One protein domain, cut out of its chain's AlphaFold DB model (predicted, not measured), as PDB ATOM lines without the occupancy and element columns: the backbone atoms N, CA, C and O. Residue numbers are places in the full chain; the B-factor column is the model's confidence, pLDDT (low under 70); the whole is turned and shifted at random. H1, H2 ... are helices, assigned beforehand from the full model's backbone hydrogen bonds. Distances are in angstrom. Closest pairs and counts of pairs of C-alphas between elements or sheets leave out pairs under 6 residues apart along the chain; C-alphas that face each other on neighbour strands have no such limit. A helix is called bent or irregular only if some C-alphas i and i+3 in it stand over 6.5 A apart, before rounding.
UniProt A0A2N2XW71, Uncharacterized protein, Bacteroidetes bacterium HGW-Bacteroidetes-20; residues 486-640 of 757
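AT A GLANCE: This is residues 486 to 640 of the 757 residues of an uncharacterized protein of Bacteroidetes bacterium HGW-Bacteroidetes-20 (UniProt A0A2N2XW71). What shape is this? A long helix, H3, runs through most of the length: H1, H4 and H5 gather at its last part in a cluster, while at the other end H2b and the first part of H3 spread apart into an open loop closed by residues 538 to 542. H2a crosses H3 between these two ends, and H6 and H7 follow loosely on the side of H2a and H1 away from H3. What is it made of? The printed part has 155 residues with seven named helices, H1 to H7 in chain order, and no named strand: the class is all helix. It is loose, with a radius of gyration of the C-alphas of 19.4 A, and elongated, spanning 58 by 36 by 29 A.

IN THESE COORDINATES: Where is the longest helix? By its hydrogen bonds H2, residues 503 to 537, was assigned as one helix, but it is bent: C-alphas 520 and 523 are 7.2 A apart. Its arms are H2a, residues 503 to 520, 25.5 A long, and H2b, residues 523 to 537, 20.9 A long, at a steep tilt of 62 degrees. Where are the others? H3, residues 543 to 573, is 44.9 A long from C-alpha 543 at (54.330, 39.254, -7.865); H1, residues 488 to 500, begins with C-alpha 488 at (18.205, 7.222, 4.990). H4 holds residues 577 to 588 and H5 residues 598 to 617, 29.2 A long. H6, residues 619 to 625, is irregular, with C-alphas 620 and 623 7.4 A apart, and H7, residues 629 to 639, ends with C-alpha 639 at (20.236, 2.563, 15.937).

HOW THE PARTS SIT: What touches the hub, H3? With residues 554 to 566 alone it touches H2a, closest C-alphas Ser 510 and Lys 558 at 5.5 A, at a steep tilt of 44 degrees, opposite ways. Its residues 565 to 573 alone touch residues 495 to 500 of H1, closest C-alphas Lys 499 and Arg 569 at 4.8 A. Its residues 561 to 571 alone touch H5, closest C-alphas Val 568 and Val 610 at 6.2 A. Where are the rest? H4 touches H1, closest C-alphas Leu 488 and Ala 588 at 5.2 A, and residues 600 to 607 of H5, closest C-alphas Leu 583 and Ile 603 at 5.9 A. H6 only just touches residues 509 to 513 of H2a, with 3 pairs of C-alphas within 8 A, the closest Val 509 and Leu 624 at 6.3 A. H7 is close to H1 but not clearly touching, closest C-alphas Pro 490 and Val 632 at 6.6 A, and H2b likewise to H3, Arg 523 and Ile 550 at 7.8 A. What do the backbones show? Every O i to N i+4 pair is within hydrogen-bond range in H1, H2a, H2b, H3, H4, H5 and H7; in H6 0 of 3 are, beside 3 of 4 O i to N i+3 pairs.

THE WHOLE: How far does it reach? The two C-alphas farthest apart, those of Asn 538 and Leu 640, are 62.3 A apart. Is it whole, and how sure is the model? The printed part has no cut, and its longest link, H4 to H5 with 9 residues, is short. Mean pLDDT of the printed part is 93.2, and no printed residue is under 70.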
ATOM      1  N   LEU A 486      19.744   2.726   7.559       90.25
ATOM      2  CA  LEU A 486      19.839   3.544   8.773       90.25
ATOM      3  C   LEU A 486      20.296   4.975   8.471       90.25
ATOM      4  O   LEU A 486      19.896   5.904   9.157       90.25
ATOM      5  N   LEU A 487      21.059   5.191   7.398       92.38
ATOM      6  CA  LEU A 487      21.449   6.536   6.968       92.38
ATOM      7  C   LEU A 487      20.386   7.257   6.131       92.38
ATOM      8  O   LEU A 487      20.581   8.421   5.791       92.38
ATOM      9  N   LEU A 488      19.244   6.629   5.834       93.56
ATOM     10  CA  LEU A 488      18.205   7.222   4.990       93.56
ATOM     11  C   LEU A 488      17.664   8.534   5.568       93.56
ATOM     12  O   LEU A 488      17.509   9.505   4.832       93.56
ATOM     13  N   THR A 489      17.392   8.576   6.872       94.94
ATOM     14  CA  THR A 489      16.887   9.787   7.537       94.94
ATOM     15  C   THR A 489      17.928  10.914   7.522       94.94
ATOM     16  O   THR A 489      17.609  11.986   7.005       94.94
ATOM     17  N   PRO A 490      19.185  10.698   7.971       95.00
ATOM     18  CA  PRO A 490      20.254  11.678   7.788       95.00
ATOM     19  C   PRO A 490      20.408  12.173   6.342       95.00
ATOM     20  O   PRO A 490      20.482  13.379   6.117       95.00
ATOM     21  N   VAL A 491      20.380  11.276   5.351       95.75
ATOM     22  CA  VAL A 491      20.496  11.630   3.925       95.75
ATOM     23  C   VAL A 491      19.345  12.530   3.480       95.75
ATOM     24  O   VAL A 491      19.582  13.549   2.837       95.75
ATOM     25  N   LYS A 492      18.099  12.199   3.843       96.69
ATOM     26  CA  LYS A 492      16.930  13.039   3.536       96.69
ATOM     27  C   LYS A 492      17.073  14.441   4.119       96.69
ATOM     28  O   LYS A 492      16.744  15.407   3.437       96.69
ATOM     29  N   ASN A 493      17.612  14.559   5.330       95.50
ATOM     30  CA  ASN A 493      17.862  15.858   5.951       95.50
ATOM     31  C   ASN A 493      18.879  16.682   5.143       95.50
ATOM     32  O   ASN A 493      18.640  17.864   4.908       95.50
ATOM     33  N   VAL A 494      19.951  16.059   4.637       95.50
ATOM     34  CA  VAL A 494      20.933  16.730   3.758       95.50
ATOM     35  C   VAL A 494      20.311  17.166   2.436       95.50
ATOM     36  O   VAL A 494      20.514  18.291   1.987       95.50
ATOM     37  N   LEU A 495      19.529  16.293   1.802       97.44
ATOM     38  CA  LEU A 495      18.858  16.623   0.545       97.44
ATOM     39  C   LEU A 495      17.866  17.776   0.729       97.44
ATOM     40  O   LEU A 495      17.813  18.684  -0.100       97.44
ATOM     41  N   ASN A 496      17.120  17.779   1.835       97.19
ATOM     42  CA  ASN A 496      16.221  18.875   2.180       97.19
ATOM     43  C   ASN A 496      16.984  20.174   2.430       97.19
ATOM     44  O   ASN A 496      16.562  21.209   1.925       97.19
ATOM     45  N   LEU A 497      18.122  20.117   3.122       96.62
ATOM     46  CA  LEU A 497      19.001  21.269   3.290       96.62
ATOM     47  C   LEU A 497      19.427  21.835   1.929       96.62
ATOM     48  O   LEU A 497      19.191  23.007   1.650       96.62
ATOM     49  N   PHE A 498      19.971  21.010   1.031       97.38
ATOM     50  CA  PHE A 498      20.360  21.455  -0.314       97.38
ATOM     51  C   PHE A 498      19.201  22.031  -1.127       97.38
ATOM     52  O   PHE A 498      19.395  22.973  -1.896       97.38
ATOM     53  N   LYS A 499      17.986  21.507  -0.944       97.06
ATOM     54  CA  LYS A 499      16.766  22.019  -1.579       97.06
ATOM     55  C   LYS A 499      16.378  23.414  -1.064       97.06
ATOM     56  O   LYS A 499      15.806  24.191  -1.839       97.06
ATOM     57  N   THR A 500      16.681  23.744   0.195       97.31
ATOM     58  CA  THR A 500      16.238  24.975   0.875       97.31
ATOM     59  C   THR A 500      17.310  26.056   1.032       97.31
ATOM     60  O   THR A 500      16.945  27.184   1.359       97.31
ATOM     61  N   LEU A 501      18.589  25.774   0.746       97.25
ATOM     62  CA  LEU A 501      19.665  26.774   0.816       97.25
ATOM     63  C   LEU A 501      19.348  28.043   0.001       97.25
ATOM     64  O   LEU A 501      19.016  27.982  -1.194       97.25
ATOM     65  N   THR A 502      19.516  29.204   0.633       97.75
ATOM     66  CA  THR A 502      19.414  30.517  -0.019       97.75
ATOM     67  C   THR A 502      20.667  30.824  -0.839       97.75
ATOM     68  O   THR A 502      21.732  30.246  -0.621       97.75
ATOM     69  N   ASP A 503      20.575  31.763  -1.784       97.94
ATOM     70  CA  ASP A 503      21.741  32.169  -2.584       97.94
ATOM     71  C   ASP A 503      22.857  32.779  -1.727       97.94
ATOM     72  O   ASP A 503      24.033  32.586  -2.029       97.94
ATOM     73  N   GLN A 504      22.497  33.457  -0.633       97.69
ATOM     74  CA  GLN A 504      23.456  33.994   0.331       97.69
ATOM     75  C   GLN A 504      24.190  32.874   1.078       97.69
ATOM     76  O   GLN A 504      25.408  32.934   1.217       97.69
ATOM     77  N   GLN A 505      23.476  31.829   1.512       97.44
ATOM     78  CA  GLN A 505      24.094  30.665   2.156       97.44
ATOM     79  C   GLN A 505      25.002  29.904   1.184       97.44
ATOM     80  O   GLN A 505      26.116  29.541   1.549       97.44
ATOM     81  N   ILE A 506      24.565  29.710  -0.066       97.88
ATOM     82  CA  ILE A 506      25.388  29.083  -1.110       97.88
ATOM     83  C   ILE A 506      26.664  29.893  -1.349       97.88
ATOM     84  O   ILE A 506      27.744  29.307  -1.418       97.88
ATOM     85  N   ALA A 507      26.556  31.221  -1.474       97.06
ATOM     86  CA  ALA A 507      27.712  32.093  -1.663       97.06
ATOM     87  C   ALA A 507      28.685  31.981  -0.482       97.06
ATOM     88  O   ALA A 507      29.859  31.694  -0.694       97.06
ATOM     89  N   PHE A 508      28.177  32.081   0.749       97.19
ATOM     90  CA  PHE A 508      28.976  31.947   1.965       97.19
ATOM     91  C   PHE A 508      29.728  30.610   2.042       97.19
ATOM     92  O   PHE A 508      30.936  30.592   2.292       97.19
ATOM     93  N   VAL A 509      29.040  29.486   1.809       95.62
ATOM     94  CA  VAL A 509      29.667  28.155   1.848       95.62
ATOM     95  C   VAL A 509      30.694  28.016   0.730       95.62
ATOM     96  O   VAL A 509      31.805  27.562   0.994       95.62
ATOM     97  N   SER A 510      30.370  28.454  -0.490       96.75
ATOM     98  CA  SER A 510      31.296  28.386  -1.628       96.75
ATOM     99  C   SER A 510      32.563  29.203  -1.358       96.75
ATOM    100  O   SER A 510      33.670  28.695  -1.513       96.75
ATOM    101  N   ASP A 511      32.416  30.432  -0.855       95.81
ATOM    102  CA  ASP A 511      33.536  31.292  -0.473       95.81
ATOM    103  C   ASP A 511      34.415  30.654   0.603       95.81
ATOM    104  O   ASP A 511      35.643  30.640   0.476       95.81
ATOM    105  N   SER A 512      33.792  30.106   1.644       95.19
ATOM    106  CA  SER A 512      34.479  29.498   2.784       95.19
ATOM    107  C   SER A 512      35.244  28.240   2.378       95.19
ATOM    108  O   SER A 512      36.431  28.114   2.686       95.19
ATOM    109  N   VAL A 513      34.587  27.335   1.642       92.69
ATOM    110  CA  VAL A 513      35.183  26.092   1.132       92.69
ATOM    111  C   VAL A 513      36.348  26.412   0.209       92.69
ATOM    112  O   VAL A 513      37.462  25.965   0.467       92.69
ATOM    113  N   THR A 514      36.131  27.218  -0.835       92.88
ATOM    114  CA  THR A 514      37.178  27.514  -1.818       92.88
ATOM    115  C   THR A 514      38.372  28.201  -1.163       92.88
ATOM    116  O   THR A 514      39.511  27.822  -1.428       92.88
ATOM    117  N   SER A 515      38.139  29.151  -0.252       92.19
ATOM    118  CA  SER A 515      39.226  29.834   0.461       92.19
ATOM    119  C   SER A 515      40.029  28.876   1.344       92.19
ATOM    120  O   SER A 515      41.260  28.953   1.377       92.19
ATOM    121  N   LYS A 516      39.359  27.958   2.054       89.31
ATOM    122  CA  LYS A 516      40.006  26.962   2.920       89.31
ATOM    123  C   LYS A 516      40.790  25.931   2.105       89.31
ATOM    124  O   LYS A 516      41.968  25.720   2.386       89.31
ATOM    125  N   THR A 517      40.185  25.344   1.071       85.06
ATOM    126  CA  THR A 517      40.838  24.358   0.191       85.06
ATOM    127  C   THR A 517      42.014  24.977  -0.568       85.06
ATOM    128  O   THR A 517      43.070  24.354  -0.696       85.06
ATOM    129  N   PHE A 518      41.888  26.233  -1.008       88.44
ATOM    130  CA  PHE A 518      42.981  26.953  -1.653       88.44
ATOM    131  C   PHE A 518      44.177  27.150  -0.721       88.44
ATOM    132  O   PHE A 518      45.293  26.779  -1.080       88.44
ATOM    133  N   LYS A 519      43.942  27.672   0.492       87.12
ATOM    134  CA  LYS A 519      45.001  27.877   1.494       87.12
ATOM    135  C   LYS A 519      45.665  26.567   1.922       87.12
ATOM    136  O   LYS A 519      46.865  26.566   2.161       87.12
ATOM    137  N   GLY A 520      44.895  25.482   2.027       78.25
ATOM    138  CA  GLY A 520      45.394  24.193   2.508       78.25
ATOM    139  C   GLY A 520      46.168  23.377   1.471       78.25
ATOM    140  O   GLY A 520      47.153  22.740   1.827       78.25
ATOM    141  N   TYR A 521      45.734  23.371   0.205       78.19
ATOM    142  CA  TYR A 521      46.271  22.443  -0.800       78.19
ATOM    143  C   TYR A 521      46.610  23.102  -2.141       78.19
ATOM    144  O   TYR A 521      47.701  22.894  -2.671       78.19
ATOM    145  N   HIS A 522      45.706  23.900  -2.717       83.00
ATOM    146  CA  HIS A 522      45.907  24.362  -4.095       83.00
ATOM    147  C   HIS A 522      46.958  25.459  -4.240       83.00
ATOM    148  O   HIS A 522      47.577  25.531  -5.298       83.00
ATOM    149  N   ARG A 523      47.205  26.279  -3.210       89.56
ATOM    150  CA  ARG A 523      48.196  27.359  -3.286       89.56
ATOM    151  C   ARG A 523      49.591  26.835  -3.623       89.56
ATOM    152  O   ARG A 523      50.175  27.282  -4.602       89.56
ATOM    153  N   SER A 524      50.086  25.848  -2.877       86.25
ATOM    154  CA  SER A 524      51.421  25.282  -3.109       86.25
ATOM    155  C   SER A 524      51.522  24.580  -4.464       86.25
ATOM    156  O   SER A 524      52.532  24.702  -5.148       86.25
ATOM    157  N   LYS A 525      50.459  23.889  -4.900       86.38
ATOM    158  CA  LYS A 525      50.402  23.245  -6.222       86.38
ATOM    159  C   LYS A 525      50.397  24.248  -7.369       86.38
ATOM    160  O   LYS A 525      51.044  24.013  -8.387       86.38
ATOM    161  N   LEU A 526      49.680  25.355  -7.208       90.94
ATOM    162  CA  LEU A 526      49.656  26.441  -8.178       90.94
ATOM    163  C   LEU A 526      51.020  27.135  -8.242       90.94
ATOM    164  O   LEU A 526      51.532  27.344  -9.334       90.94
ATOM    165  N   GLU A 527      51.644  27.417  -7.098       92.62
ATOM    166  CA  GLU A 527      53.002  27.971  -7.020       92.62
ATOM    167  C   GLU A 527      54.039  27.032  -7.672       92.62
ATOM    168  O   GLU A 527      54.847  27.485  -8.482       92.62
ATOM    169  N   GLU A 528      53.962  25.718  -7.417       92.38
ATOM    170  CA  GLU A 528      54.796  24.690  -8.067       92.38
ATOM    171  C   GLU A 528      54.601  24.695  -9.595       92.38
ATOM    172  O   GLU A 528      55.568  24.633 -10.357       92.38
ATOM    173  N   GLN A 529      53.353  24.793 -10.063       93.44
ATOM    174  CA  GLN A 529      53.041  24.852 -11.491       93.44
ATOM    175  C   GLN A 529      53.553  26.142 -12.137       93.44
ATOM    176  O   GLN A 529      54.088  26.098 -13.246       93.44
ATOM    177  N   LEU A 530      53.411  27.284 -11.460       94.56
ATOM    178  CA  LEU A 530      53.935  28.563 -11.931       94.56
ATOM    179  C   LEU A 530      55.456  28.498 -12.064       94.56
ATOM    180  O   LEU A 530      55.970  28.852 -13.119       94.56
ATOM    181  N   GLN A 531      56.160  27.954 -11.071       95.44
ATOM    182  CA  GLN A 531      57.611  27.773 -11.125       95.44
ATOM    183  C   GLN A 531      58.044  26.843 -12.271       95.44
ATOM    184  O   GLN A 531      59.005  27.139 -12.983       95.44
ATOM    185  N   LYS A 532      57.324  25.736 -12.498       94.31
ATOM    186  CA  LYS A 532      57.577  24.852 -13.650       94.31
ATOM    187  C   LYS A 532      57.390  25.584 -14.977       94.31
ATOM    188  O   LYS A 532      58.214  25.425 -15.874       94.31
ATOM    189  N   ASN A 533      56.349  26.408 -15.092       95.31
ATOM    190  CA  ASN A 533      56.117  27.224 -16.281       95.31
ATOM    191  C   ASN A 533      57.238  28.261 -16.474       95.31
ATOM    192  O   ASN A 533      57.720  28.419 -17.591       95.31
ATOM    193  N   GLU A 534      57.685  28.930 -15.406       96.56
ATOM    194  CA  GLU A 534      58.798  29.891 -15.457       96.56
ATOM    195  C   GLU A 534      60.067  29.245 -16.036       96.56
ATOM    196  O   GLU A 534      60.681  29.774 -16.964       96.56
ATOM    197  N   GLN A 535      60.404  28.043 -15.559       95.75
ATOM    198  CA  GLN A 535      61.543  27.264 -16.051       95.75
ATOM    199  C   GLN A 535      61.360  26.797 -17.497       95.75
ATOM    200  O   GLN A 535      62.282  26.903 -18.304       95.75
ATOM    201  N   GLN A 536      60.178  26.281 -17.836       96.81
ATOM    202  CA  GLN A 536      59.889  25.736 -19.163       96.81
ATOM    203  C   GLN A 536      59.936  26.809 -20.256       96.81
ATOM    204  O   GLN A 536      60.391  26.530 -21.366       96.81
ATOM    205  N   TYR A 537      59.462  28.018 -19.956       96.00
ATOM    206  CA  TYR A 537      59.351  29.110 -20.925       96.00
ATOM    207  C   TYR A 537      60.431  30.188 -20.765       96.00
ATOM    208  O   TYR A 537      60.399  31.177 -21.493       96.00
ATOM    209  N   ASN A 538      61.391  29.997 -19.850       95.44
ATOM    210  CA  ASN A 538      62.444  30.964 -19.524       95.44
ATOM    211  C   ASN A 538      61.884  32.382 -19.277       95.44
ATOM    212  O   ASN A 538      62.362  33.373 -19.831       95.44
ATOM    213  N   TYR A 539      60.821  32.451 -18.477       95.69
ATOM    214  CA  TYR A 539      60.070  33.662 -18.142       95.69
ATOM    215  C   TYR A 539      59.874  33.733 -16.625       95.69
ATOM    216  O   TYR A 539      59.770  32.693 -15.991       95.69
ATOM    217  N   THR A 540      59.774  34.927 -16.039       94.94
ATOM    218  CA  THR A 540      59.502  35.097 -14.600       94.94
ATOM    219  C   THR A 540      58.219  35.893 -14.420       94.94
ATOM    220  O   THR A 540      58.122  37.010 -14.929       94.94
ATOM    221  N   TYR A 541      57.247  35.353 -13.680       95.25
ATOM    222  CA  TYR A 541      56.044  36.110 -13.339       95.25
ATOM    223  C   TYR A 541      56.379  37.164 -12.275       95.25
ATOM    224  O   TYR A 541      57.051  36.865 -11.281       95.25
ATOM    225  N   SER A 542      55.869  38.385 -12.441       97.00
ATOM    226  CA  SER A 542      55.886  39.389 -11.372       97.00
ATOM    227  C   SER A 542      54.991  38.958 -10.203       97.00
ATOM    228  O   SER A 542      54.108  38.113 -10.367       97.00
ATOM    229  N   GLN A 543      55.192  39.546  -9.019       94.94
ATOM    230  CA  GLN A 543      54.330  39.254  -7.865       94.94
ATOM    231  C   GLN A 543      52.864  39.591  -8.162       94.94
ATOM    232  O   GLN A 543      52.010  38.728  -7.993       94.94
ATOM    233  N   ASP A 544      52.595  40.753  -8.760       96.62
ATOM    234  CA  ASP A 544      51.246  41.146  -9.185       96.62
ATOM    235  C   ASP A 544      50.604  40.136 -10.150       96.62
ATOM    236  O   ASP A 544      49.403  39.879 -10.086       96.62
ATOM    237  N   GLN A 545      51.381  39.543 -11.065       96.31
ATOM    238  CA  GLN A 545      50.867  38.505 -11.962       96.31
ATOM    239  C   GLN A 545      50.525  37.225 -11.197       96.31
ATOM    240  O   GLN A 545      49.475  36.637 -11.451       96.31
ATOM    241  N   LYS A 546      51.380  36.800 -10.257       95.00
ATOM    242  CA  LYS A 546      51.114  35.630  -9.403       95.00
ATOM    243  C   LYS A 546      49.858  35.850  -8.559       95.00
ATOM    244  O   LYS A 546      49.007  34.966  -8.510       95.00
ATOM    245  N   GLU A 547      49.708  37.031  -7.964       94.81
ATOM    246  CA  GLU A 547      48.530  37.410  -7.177       94.81
ATOM    247  C   GLU A 547      47.254  37.424  -8.025       94.81
ATOM    248  O   GLU A 547      46.279  36.780  -7.643       94.81
ATOM    249  N   ARG A 548      47.273  38.022  -9.223       96.50
ATOM    250  CA  ARG A 548      46.120  37.987 -10.144       96.50
ATOM    251  C   ARG A 548      45.730  36.567 -10.546       96.50
ATOM    252  O   ARG A 548      44.550  36.237 -10.532       96.50
ATOM    253  N   ILE A 549      46.701  35.703 -10.855       95.12
ATOM    254  CA  ILE A 549      46.432  34.292 -11.188       95.12
ATOM    255  C   ILE A 549      45.769  33.573 -10.003       95.12
ATOM    256  O   ILE A 549      44.851  32.773 -10.195       95.12
ATOM    257  N   ILE A 550      46.216  33.858  -8.778       93.56
ATOM    258  CA  ILE A 550      45.626  33.321  -7.548       93.56
ATOM    259  C   ILE A 550      44.188  33.825  -7.356       93.56
ATOM    260  O   ILE A 550      43.293  33.025  -7.069       93.56
ATOM    261  N   GLU A 551      43.951  35.124  -7.520       95.31
ATOM    262  CA  GLU A 551      42.624  35.735  -7.407       95.31
ATOM    263  C   GLU A 551      41.652  35.186  -8.454       95.31
ATOM    264  O   GLU A 551      40.537  34.789  -8.105       95.31
ATOM    265  N   ASP A 552      42.089  35.072  -9.709       96.31
ATOM    266  CA  ASP A 552      41.307  34.494 -10.800       96.31
ATOM    267  C   ASP A 552      40.982  33.022 -10.531       96.31
ATOM    268  O   ASP A 552      39.839  32.591 -10.704       96.31
ATOM    269  N   TYR A 553      41.955  32.241 -10.049       94.25
ATOM    270  CA  TYR A 553      41.727  30.851  -9.653       94.25
ATOM    271  C   TYR A 553      40.662  30.745  -8.555       94.25
ATOM    272  O   TYR A 553      39.734  29.934  -8.662       94.25
ATOM    273  N   LEU A 554      40.769  31.569  -7.506       94.31
ATOM    274  CA  LEU A 554      39.809  31.612  -6.405       94.31
ATOM    275  C   LEU A 554      38.417  32.011  -6.896       94.31
ATOM    276  O   LEU A 554      37.444  31.338  -6.563       94.31
ATOM    277  N   LYS A 555      38.315  33.072  -7.701       96.31
ATOM    278  CA  LYS A 555      37.053  33.553  -8.272       96.31
ATOM    279  C   LYS A 555      36.378  32.473  -9.117       96.31
ATOM    280  O   LYS A 555      35.225  32.136  -8.859       96.31
ATOM    281  N   ASN A 556      37.112  31.874 -10.053       95.88
ATOM    282  CA  ASN A 556      36.594  30.821 -10.928       95.88
ATOM    283  C   ASN A 556      36.141  29.591 -10.130       95.88
ATOM    284  O   ASN A 556      35.074  29.039 -10.388       95.88
ATOM    285  N   SER A 557      36.917  29.186  -9.122       93.69
ATOM    286  CA  SER A 557      36.582  28.044  -8.263       93.69
ATOM    287  C   SER A 557      35.328  28.303  -7.414       93.69
ATOM    288  O   SER A 557      34.482  27.419  -7.280       93.69
ATOM    289  N   LYS A 558      35.164  29.527  -6.890       96.06
ATOM    290  CA  LYS A 558      33.960  29.956  -6.156       96.06
ATOM    291  C   LYS A 558      32.723  29.955  -7.049       96.06
ATOM    292  O   LYS A 558      31.680  29.430  -6.659       96.06
ATOM    293  N   GLU A 559      32.829  30.542  -8.240       96.88
ATOM    294  CA  GLU A 559      31.733  30.598  -9.212       96.88
ATOM    295  C   GLU A 559      31.315  29.198  -9.673       96.88
ATOM    296  O   GLU A 559      30.117  28.911  -9.756       96.88
ATOM    297  N   LEU A 560      32.285  28.305  -9.901       96.25
ATOM    298  CA  LEU A 560      32.035  26.908 -10.242       96.25
ATOM    299  C   LEU A 560      31.245  26.195  -9.138       96.25
ATOM    300  O   LEU A 560      30.165  25.667  -9.411       96.25
ATOM    301  N   LEU A 561      31.721  26.240  -7.891       96.50
ATOM    302  CA  LEU A 561      31.049  25.586  -6.764       96.50
ATOM    303  C   LEU A 561      29.642  26.162  -6.531       96.50
ATOM    304  O   LEU A 561      28.675  25.418  -6.349       96.50
ATOM    305  N   ARG A 562      29.478  27.487  -6.644       97.75
ATOM    306  CA  ARG A 562      28.164  28.144  -6.576       97.75
ATOM    307  C   ARG A 562      27.215  27.634  -7.663       97.75
ATOM    308  O   ARG A 562      26.043  27.366  -7.381       97.75
ATOM    309  N   LYS A 563      27.695  27.490  -8.901       98.00
ATOM    310  CA  LYS A 563      26.906  26.962 -10.025       98.00
ATOM    311  C   LYS A 563      26.459  25.524  -9.771       98.00
ATOM    312  O   LYS A 563      25.318  25.178 -10.091       98.00
ATOM    313  N   GLU A 564      27.310  24.695  -9.180       97.62
ATOM    314  CA  GLU A 564      26.965  23.318  -8.823       97.62
ATOM    315  C   GLU A 564      25.899  23.246  -7.731       97.62
ATOM    316  O   GLU A 564      24.904  22.538  -7.908       97.62
ATOM    317  N   PHE A 565      26.022  24.047  -6.669       97.94
ATOM    318  CA  PHE A 565      24.982  24.182  -5.645       97.94
ATOM    319  C   PHE A 565      23.629  24.562  -6.252       97.94
ATOM    320  O   PHE A 565      22.619  23.912  -5.980       97.94
ATOM    321  N   VAL A 566      23.593  25.590  -7.108       98.12
ATOM    322  CA  VAL A 566      22.357  26.026  -7.780       98.12
ATOM    323  C   VAL A 566      21.797  24.914  -8.669       98.12
ATOM    324  O   VAL A 566      20.586  24.685  -8.682       98.12
ATOM    325  N   THR A 567      22.665  24.191  -9.377       98.25
ATOM    326  CA  THR A 567      22.281  23.059 -10.229       98.25
ATOM    327  C   THR A 567      21.637  21.943  -9.411       98.25
ATOM    328  O   THR A 567      20.546  21.488  -9.763       98.25
ATOM    329  N   VAL A 568      22.258  21.531  -8.301       98.25
ATOM    330  CA  VAL A 568      21.724  20.498  -7.403       98.25
ATOM    331  C   VAL A 568      20.432  20.962  -6.735       98.25
ATOM    332  O   VAL A 568      19.447  20.232  -6.762       98.25
ATOM    333  N   ARG A 569      20.366  22.194  -6.218       98.25
ATOM    334  CA  ARG A 569      19.141  22.754  -5.627       98.25
ATOM    335  C   ARG A 569      17.974  22.737  -6.616       98.25
ATOM    336  O   ARG A 569      16.879  22.297  -6.271       98.25
ATOM    337  N   ASN A 570      18.198  23.188  -7.850       98.31
ATOM    338  CA  ASN A 570      17.172  23.201  -8.895       98.31
ATOM    339  C   ASN A 570      16.759  21.786  -9.313       98.31
ATOM    340  O   ASN A 570      15.579  21.550  -9.569       98.31
ATOM    341  N   LEU A 571      17.711  20.851  -9.365       98.19
ATOM    342  CA  LEU A 571      17.439  19.434  -9.589       98.19
ATOM    343  C   LEU A 571      16.510  18.891  -8.496       98.19
ATOM    344  O   LEU A 571      15.463  18.346  -8.827       98.19
ATOM    345  N   LEU A 572      16.828  19.116  -7.218       98.25
ATOM    346  CA  LEU A 572      16.042  18.621  -6.081       98.25
ATOM    347  C   LEU A 572      14.653  19.268  -5.981       98.25
ATOM    348  O   LEU A 572      13.695  18.603  -5.598       98.25
ATOM    349  N   LYS A 573      14.508  20.549  -6.351       97.94
ATOM    350  CA  LYS A 573      13.204  21.241  -6.389       97.94
ATOM    351  C   LYS A 573      12.247  20.680  -7.444       97.94
ATOM    352  O   LYS A 573      11.042  20.788  -7.259       97.94
ATOM    353  N   LYS A 574      12.775  20.108  -8.530       98.06
ATOM    354  CA  LYS A 574      11.982  19.535  -9.630       98.06
ATOM    355  C   LYS A 574      11.601  18.068  -9.414       98.06
ATOM    356  O   LYS A 574      10.831  17.540 -10.206       98.06
ATOM    357  N   MET A 575      12.165  17.406  -8.405       97.94
ATOM    358  CA  MET A 575      11.890  15.996  -8.126       97.94
ATOM    359  C   MET A 575      10.587  15.833  -7.348       97.94
ATOM    360  O   MET A 575      10.305  16.605  -6.431       97.94
ATOM    361  N   SER A 576       9.833  14.787  -7.682       97.44
ATOM    362  CA  SER A 576       8.721  14.323  -6.847       97.44
ATOM    363  C   SER A 576       9.225  13.707  -5.535       97.44
ATOM    364  O   SER A 576      10.391  13.321  -5.420       97.44
ATOM    365  N   ASP A 577       8.340  13.546  -4.549       96.75
ATOM    366  CA  ASP A 577       8.694  12.911  -3.269       96.75
ATOM    367  C   ASP A 577       9.139  11.451  -3.439       96.75
ATOM    368  O   ASP A 577      10.052  10.989  -2.749       96.75
ATOM    369  N   SER A 578       8.542  10.732  -4.399       96.75
ATOM    370  CA  SER A 578       8.940   9.362  -4.745       96.75
ATOM    371  C   SER A 578      10.368   9.320  -5.295       96.75
ATOM    372  O   SER A 578      11.210   8.569  -4.796       96.75
ATOM    373  N   GLU A 579      10.685  10.189  -6.260       97.00
ATOM    374  CA  GLU A 579      12.036  10.286  -6.820       97.00
ATOM    375  C   GLU A 579      13.062  10.705  -5.760       97.00
ATOM    376  O   GLU A 579      14.169  10.167  -5.732       97.00
ATOM    377  N   LEU A 580      12.709  11.650  -4.881       97.25
ATOM    378  CA  LEU A 580      13.572  12.107  -3.791       97.25
ATOM    379  C   LEU A 580      13.848  10.977  -2.793       97.25
ATOM    380  O   LEU A 580      14.976  10.822  -2.326       97.25
ATOM    381  N   ASN A 581      12.841  10.159  -2.488       95.94
ATOM    382  CA  ASN A 581      12.997   8.993  -1.628       95.94
ATOM    383  C   ASN A 581      13.906   7.931  -2.267       95.94
ATOM    384  O   ASN A 581      14.779   7.397  -1.584       95.94
ATOM    385  N   SER A 582      13.754   7.657  -3.564       95.44
ATOM    386  CA  SER A 582      14.634   6.741  -4.304       95.44
ATOM    387  C   SER A 582      16.070   7.265  -4.380       95.44
ATOM    388  O   SER A 582      17.014   6.521  -4.125       95.44
ATOM    389  N   LEU A 583      16.250   8.566  -4.629       96.31
ATOM    390  CA  LEU A 583      17.554   9.228  -4.575       96.31
ATOM    391  C   LEU A 583      18.198   9.082  -3.193       96.31
ATOM    392  O   LEU A 583      19.370   8.723  -3.095       96.31
ATOM    393  N   ALA A 584      17.431   9.322  -2.127       96.12
ATOM    394  CA  ALA A 584      17.913   9.185  -0.761       96.12
ATOM    395  C   ALA A 584      18.327   7.742  -0.438       96.12
ATOM    396  O   ALA A 584      19.342   7.543   0.219       96.12
ATOM    397  N   LYS A 585      17.596   6.733  -0.933       93.81
ATOM    398  CA  LYS A 585      17.977   5.318  -0.790       93.81
ATOM    399  C   LYS A 585      19.297   5.002  -1.490       93.81
ATOM    400  O   LYS A 585      20.172   4.411  -0.863       93.81
ATOM    401  N   ILE A 586      19.468   5.454  -2.737       92.69
ATOM    402  CA  ILE A 586      20.718   5.268  -3.492       92.69
ATOM    403  C   ILE A 586      21.892   5.967  -2.794       92.69
ATOM    404  O   ILE A 586      22.989   5.427  -2.755       92.69
ATOM    405  N   LEU A 587      21.694   7.155  -2.220       92.62
ATOM    406  CA  LEU A 587      22.763   7.857  -1.501       92.62
ATOM    407  C   LEU A 587      23.066   7.242  -0.126       92.62
ATOM    408  O   LEU A 587      24.227   7.204   0.268       92.62
ATOM    409  N   ALA A 588      22.046   6.752   0.587       91.50
ATOM    410  CA  ALA A 588      22.196   6.104   1.890       91.50
ATOM    411  C   ALA A 588      22.902   4.749   1.793       91.50
ATOM    412  O   ALA A 588      23.685   4.408   2.676       91.50
ATOM    413  N   TYR A 589      22.613   3.987   0.736       87.81
ATOM    414  CA  TYR A 589      23.211   2.680   0.498       87.81
ATOM    415  C   TYR A 589      23.403   2.415  -1.002       87.81
ATOM    416  O   TYR A 589      22.627   1.676  -1.618       87.81
ATOM    417  N   PRO A 590      24.468   2.976  -1.604       77.62
ATOM    418  CA  PRO A 590      24.697   2.912  -3.051       77.62
ATOM    419  C   PRO A 590      24.805   1.495  -3.613       77.62
ATOM    420  O   PRO A 590      24.554   1.278  -4.793       77.62
ATOM    421  N   ARG A 591      25.187   0.532  -2.768       73.81
ATOM    422  CA  ARG A 591      25.464  -0.856  -3.154       73.81
ATOM    423  C   ARG A 591      24.233  -1.768  -3.114       73.81
ATOM    424  O   ARG A 591      24.262  -2.830  -3.724       73.81
ATOM    425  N   GLY A 592      23.161  -1.382  -2.417       71.88
ATOM    426  CA  GLY A 592      21.967  -2.228  -2.282       71.88
ATOM    427  C   GLY A 592      20.956  -2.090  -3.406       71.88
ATOM    428  O   GLY A 592      20.186  -3.014  -3.667       71.88
ATOM    429  N   GLU A 593      20.945  -0.944  -4.082       76.25
ATOM    430  CA  GLU A 593      19.968  -0.658  -5.124       76.25
ATOM    431  C   GLU A 593      20.472  -1.174  -6.476       76.25
ATOM    432  O   GLU A 593      21.341  -0.585  -7.117       76.25
ATOM    433  N   ARG A 594      19.904  -2.290  -6.946       78.38
ATOM    434  CA  ARG A 594      20.166  -2.772  -8.308       78.38
ATOM    435  C   ARG A 594      19.437  -1.880  -9.312       78.38
ATOM    436  O   ARG A 594      18.210  -1.790  -9.294       78.38
ATOM    437  N   ILE A 595      20.183  -1.287 -10.238       84.12
ATOM    438  CA  ILE A 595      19.625  -0.487 -11.333       84.12
ATOM    439  C   ILE A 595      18.984  -1.436 -12.354       84.12
ATOM    440  O   ILE A 595      19.660  -1.998 -13.210       84.12
ATOM    441  N   LYS A 596      17.672  -1.656 -12.225       90.12
ATOM    442  CA  LYS A 596      16.906  -2.581 -13.082       90.12
ATOM    443  C   LYS A 596      16.056  -1.885 -14.142       90.12
ATOM    444  O   LYS A 596      15.609  -2.534 -15.080       90.12
ATOM    445  N   THR A 597      15.793  -0.591 -13.977       92.75
ATOM    446  CA  THR A 597      14.902   0.179 -14.850       92.75
ATOM    447  C   THR A 597      15.589   1.447 -15.335       92.75
ATOM    448  O   THR A 597      16.491   1.975 -14.678       92.75
ATOM    449  N   GLN A 598      15.131   1.963 -16.477       94.50
ATOM    450  CA  GLN A 598      15.614   3.234 -17.014       94.50
ATOM    451  C   GLN A 598      15.363   4.394 -16.041       94.50
ATOM    452  O   GLN A 598      16.211   5.267 -15.892       94.50
ATOM    453  N   GLU A 599      14.230   4.385 -15.336       94.38
ATOM    454  CA  GLU A 599      13.913   5.373 -14.304       94.38
ATOM    455  C   GLU A 599      14.939   5.348 -13.163       94.38
ATOM    456  O   GLU A 599      15.530   6.378 -12.841       94.38
ATOM    457  N   MET A 600      15.237   4.164 -12.613       92.69
ATOM    458  CA  MET A 600      16.269   3.999 -11.583       92.69
ATOM    459  C   MET A 600      17.643   4.461 -12.073       92.69
ATOM    460  O   MET A 600      18.388   5.071 -11.311       92.69
ATOM    461  N   TYR A 601      17.969   4.228 -13.347       94.06
ATOM    462  CA  TYR A 601      19.206   4.731 -13.942       94.06
ATOM    463  C   TYR A 601      19.239   6.266 -13.981       94.06
ATOM    464  O   TYR A 601      20.253   6.868 -13.631       94.06
ATOM    465  N   GLN A 602      18.125   6.926 -14.313       96.31
ATOM    466  CA  GLN A 602      18.038   8.389 -14.238       96.31
ATOM    467  C   GLN A 602      18.198   8.902 -12.800       96.31
ATOM    468  O   GLN A 602      18.919   9.878 -12.582       96.31
ATOM    469  N   ILE A 603      17.594   8.244 -11.803       96.38
ATOM    470  CA  ILE A 603      17.801   8.594 -10.386       96.38
ATOM    471  C   ILE A 603      19.263   8.386  -9.979       96.38
ATOM    472  O   ILE A 603      19.836   9.237  -9.298       96.38
ATOM    473  N   PHE A 604      19.901   7.315 -10.445       93.69
ATOM    474  CA  PHE A 604      21.322   7.078 -10.221       93.69
ATOM    475  C   PHE A 604      22.189   8.206 -10.804       93.69
ATOM    476  O   PHE A 604      23.032   8.752 -10.092       93.69
ATOM    477  N   LEU A 605      21.944   8.648 -12.043       94.00
ATOM    478  CA  LEU A 605      22.651   9.794 -12.631       94.00
ATOM    479  C   LEU A 605      22.433  11.091 -11.834       94.00
ATOM    480  O   LEU A 605      23.368  11.874 -11.655       94.00
ATOM    481  N   LYS A 606      21.221  11.320 -11.310       96.81
ATOM    482  CA  LYS A 606      20.941  12.440 -10.395       96.81
ATOM    483  C   LYS A 606      21.747  12.307  -9.095       96.81
ATOM    484  O   LYS A 606      22.306  13.298  -8.634       96.81
ATOM    485  N   SER A 607      21.867  11.097  -8.547       95.56
ATOM    486  CA  SER A 607      22.665  10.823  -7.342       95.56
ATOM    487  C   SER A 607      24.145  11.142  -7.520       95.56
ATOM    488  O   SER A 607      24.751  11.694  -6.603       95.56
ATOM    489  N   ARG A 608      24.702  10.899  -8.715       92.88
ATOM    490  CA  ARG A 608      26.086  11.264  -9.047       92.88
ATOM    491  C   ARG A 608      26.307  12.765  -8.936       92.88
ATOM    492  O   ARG A 608      27.189  13.175  -8.201       92.88
ATOM    493  N   LYS A 609      25.423  13.583  -9.518       96.12
ATOM    494  CA  LYS A 609      25.517  15.052  -9.413       96.12
ATOM    495  C   LYS A 609      25.498  15.552  -7.966       96.12
ATOM    496  O   LYS A 609      26.202  16.498  -7.632       96.12
ATOM    497  N   VAL A 610      24.684  14.933  -7.107       96.56
ATOM    498  CA  VAL A 610      24.638  15.282  -5.676       96.56
ATOM    499  C   VAL A 610      25.932  14.865  -4.968       96.56
ATOM    500  O   VAL A 610      26.445  15.612  -4.137       96.56
ATOM    501  N   ARG A 611      26.476  13.690  -5.303       92.25
ATOM    502  CA  ARG A 611      27.754  13.205  -4.770       92.25
ATOM    503  C   ARG A 611      28.929  14.074  -5.222       92.25
ATOM    504  O   ARG A 611      29.759  14.409  -4.389       92.25
ATOM    505  N   ASP A 612      28.958  14.478  -6.488       91.00
ATOM    506  CA  ASP A 612      29.990  15.354  -7.051       91.00
ATOM    507  C   ASP A 612      30.043  16.682  -6.285       91.00
ATOM    508  O   ASP A 612      31.114  17.102  -5.858       91.00
ATOM    509  N   LEU A 613      28.878  17.276  -5.985       94.88
ATOM    510  CA  LEU A 613      28.801  18.468  -5.138       94.88
ATOM    511  C   LEU A 613      29.385  18.222  -3.734       94.88
ATOM    512  O   LEU A 613      30.168  19.036  -3.255       94.88
ATOM    513  N   ILE A 614      29.041  17.113  -3.067       92.06
ATOM    514  CA  ILE A 614      29.622  16.769  -1.751       92.06
ATOM    515  C   ILE A 614      31.142  16.606  -1.833       92.06
ATOM    516  O   ILE A 614      31.855  17.076  -0.945       92.06
ATOM    517  N   ASN A 615      31.642  15.977  -2.895       86.81
ATOM    518  CA  ASN A 615      33.072  15.798  -3.113       86.81
ATOM    519  C   ASN A 615      33.782  17.147  -3.311       86.81
ATOM    520  O   ASN A 615      34.832  17.360  -2.708       86.81
ATOM    521  N   HIS A 616      33.197  18.083  -4.069       89.12
ATOM    522  CA  HIS A 616      33.747  19.434  -4.245       89.12
ATOM    523  C   HIS A 616      33.660  20.300  -2.984       89.12
ATOM    524  O   HIS A 616      34.577  21.074  -2.711       89.12
ATOM    525  N   ILE A 617      32.595  20.160  -2.185       90.75
ATOM    526  CA  ILE A 617      32.515  20.783  -0.854       90.75
ATOM    527  C   ILE A 617      33.640  20.243   0.035       90.75
ATOM    528  O   ILE A 617      34.249  20.995   0.796       90.75
ATOM    529  N   GLY A 618      33.932  18.947  -0.075       84.12
ATOM    530  CA  GLY A 618      34.851  18.233   0.795       84.12
ATOM    531  C   GLY A 618      34.205  17.937   2.147       84.12
ATOM    532  O   GLY A 618      33.639  18.808   2.811       84.12
ATOM    533  N   LYS A 619      34.317  16.691   2.603       80.19
ATOM    534  CA  LYS A 619      33.623  16.207   3.811       80.19
ATOM    535  C   LYS A 619      34.015  16.965   5.087       80.19
ATOM    536  O   LYS A 619      33.187  17.166   5.971       80.19
ATOM    537  N   ASN A 620      35.233  17.508   5.114       79.75
ATOM    538  CA  ASN A 620      35.785  18.330   6.198       79.75
ATOM    539  C   ASN A 620      35.133  19.724   6.323       79.75
ATOM    540  O   ASN A 620      35.560  20.517   7.166       79.75
ATOM    541  N   ASN A 621      34.191  20.060   5.438       87.06
ATOM    542  CA  ASN A 621      33.500  21.347   5.387       87.06
ATOM    543  C   ASN A 621      31.977  21.206   5.514       87.06
ATOM    544  O   ASN A 621      31.249  22.182   5.343       87.06
ATOM    545  N   LEU A 622      31.469  20.001   5.793       88.38
ATOM    546  CA  LEU A 622      30.030  19.768   5.941       88.38
ATOM    547  C   LEU A 622      29.448  20.461   7.185       88.38
ATOM    548  O   LEU A 622      28.254  20.743   7.242       88.38
ATOM    549  N   ASP A 623      30.282  20.826   8.151       88.31
ATOM    550  CA  ASP A 623      29.879  21.629   9.301       88.31
ATOM    551  C   ASP A 623      29.496  23.072   8.928       88.31
ATOM    552  O   ASP A 623      28.637  23.648   9.594       88.31
ATOM    553  N   LEU A 624      30.030  23.623   7.830       90.19
ATOM    554  CA  LEU A 624      29.584  24.905   7.257       90.19
ATOM    555  C   LEU A 624      28.125  24.857   6.784       90.19
ATOM    556  O   LEU A 624      27.468  25.888   6.661       90.19
ATOM    557  N   LEU A 625      27.622  23.651   6.526       90.44
ATOM    558  CA  LEU A 625      26.234  23.364   6.184       90.44
ATOM    559  C   LEU A 625      25.403  22.983   7.424       90.44
ATOM    560  O   LEU A 625      24.254  22.573   7.296       90.44
ATOM    561  N   GLY A 626      25.967  23.085   8.631       89.94
ATOM    562  CA  GLY A 626      25.323  22.643   9.869       89.94
ATOM    563  C   GLY A 626      25.259  21.121  10.025       89.94
ATOM    564  O   GLY A 626      24.556  20.627  10.904       89.94
ATOM    565  N   LEU A 627      25.981  20.357   9.197       90.94
ATOM    566  CA  LEU A 627      26.004  18.901   9.262       90.94
ATOM    567  C   LEU A 627      27.182  18.412  10.109       90.94
ATOM    568  O   LEU A 627      28.340  18.458   9.699       90.94
ATOM    569  N   ASN A 628      26.878  17.885  11.291       92.50
ATOM    570  CA  ASN A 628      27.873  17.277  12.162       92.50
ATOM    571  C   ASN A 628      27.959  15.761  11.928       92.50
ATOM    572  O   ASN A 628      27.091  15.001  12.359       92.50
ATOM    573  N   LEU A 629      29.037  15.302  11.286       92.12
ATOM    574  CA  LEU A 629      29.252  13.872  11.022       92.12
ATOM    575  C   LEU A 629      29.370  13.018  12.293       92.12
ATOM    576  O   LEU A 629      29.019  11.839  12.261       92.12
ATOM    577  N   GLN A 630      29.783  13.600  13.423       93.44
ATOM    578  CA  GLN A 630      29.781  12.897  14.707       93.44
ATOM    579  C   GLN A 630      28.355  12.509  15.126       93.44
ATOM    580  O   GLN A 630      28.145  11.401  15.622       93.44
ATOM    581  N   ASP A 631      27.379  13.389  14.886       94.75
ATOM    582  CA  ASP A 631      25.977  13.148  15.232       94.75
ATOM    583  C   ASP A 631      25.361  12.104  14.294       94.75
ATOM    584  O   ASP A 631      24.645  11.217  14.754       94.75
ATOM    585  N   VAL A 632      25.720  12.127  13.003       94.62
ATOM    586  CA  VAL A 632      25.316  11.090  12.035       94.62
ATOM    587  C   VAL A 632      25.860   9.717  12.438       94.62
ATOM    588  O   VAL A 632      25.101   8.747  12.491       94.62
ATOM    589  N   LYS A 633      27.150   9.627  12.785       94.19
ATOM    590  CA  LYS A 633      27.757   8.390  13.294       94.19
ATOM    591  C   LYS A 633      27.056   7.912  14.565       94.19
ATOM    592  O   LYS A 633      26.742   6.732  14.688       94.19
ATOM    593  N   ASN A 634      26.832   8.806  15.530       94.81
ATOM    594  CA  ASN A 634      26.165   8.464  16.788       94.81
ATOM    595  C   ASN A 634      24.738   7.956  16.534       94.81
ATOM    596  O   ASN A 634      24.350   6.947  17.113       94.81
ATOM    597  N   TYR A 635      23.990   8.587  15.626       94.56
ATOM    598  CA  TYR A 635      22.671   8.122  15.202       94.56
ATOM    599  C   TYR A 635      22.723   6.702  14.618       94.56
ATOM    600  O   TYR A 635      21.933   5.842  15.018       94.56
ATOM    601  N   PHE A 636      23.675   6.432  13.720       93.50
ATOM    602  CA  PHE A 636      23.863   5.112  13.116       93.50
ATOM    603  C   PHE A 636      24.175   4.036  14.168       93.50
ATOM    604  O   PHE A 636      23.498   3.011  14.224       93.50
ATOM    605  N   VAL A 637      25.142   4.297  15.052       93.19
ATOM    606  CA  VAL A 637      25.564   3.356  16.103       93.19
ATOM    607  C   VAL A 637      24.455   3.118  17.126       93.19
ATOM    608  O   VAL A 637      24.174   1.971  17.470       93.19
ATOM    609  N   ASN A 638      23.767   4.171  17.574       93.50
ATOM    610  CA  ASN A 638      22.664   4.048  18.530       93.50
ATOM    611  C   ASN A 638      21.494   3.246  17.947       93.50
ATOM    612  O   ASN A 638      20.877   2.456  18.658       93.50
ATOM    613  N   SER A 639      21.243   3.370  16.641       91.19
ATOM    614  CA  SER A 639      20.236   2.563  15.937       91.19
ATOM    615  C   SER A 639      20.584   1.067  15.889       91.19
ATOM    616  O   SER A 639      19.707   0.238  15.652       91.19
ATOM    617  N   LEU A 640      21.850   0.711  16.130       90.19
ATOM    618  CA  LEU A 640      22.369  -0.660  16.165       90.19
ATOM    619  C   LEU A 640      22.700  -1.153  17.583       90.19
ATOM    620  O   LEU A 640      23.173  -2.281  17.752       90.19
TER     621      LEU A 640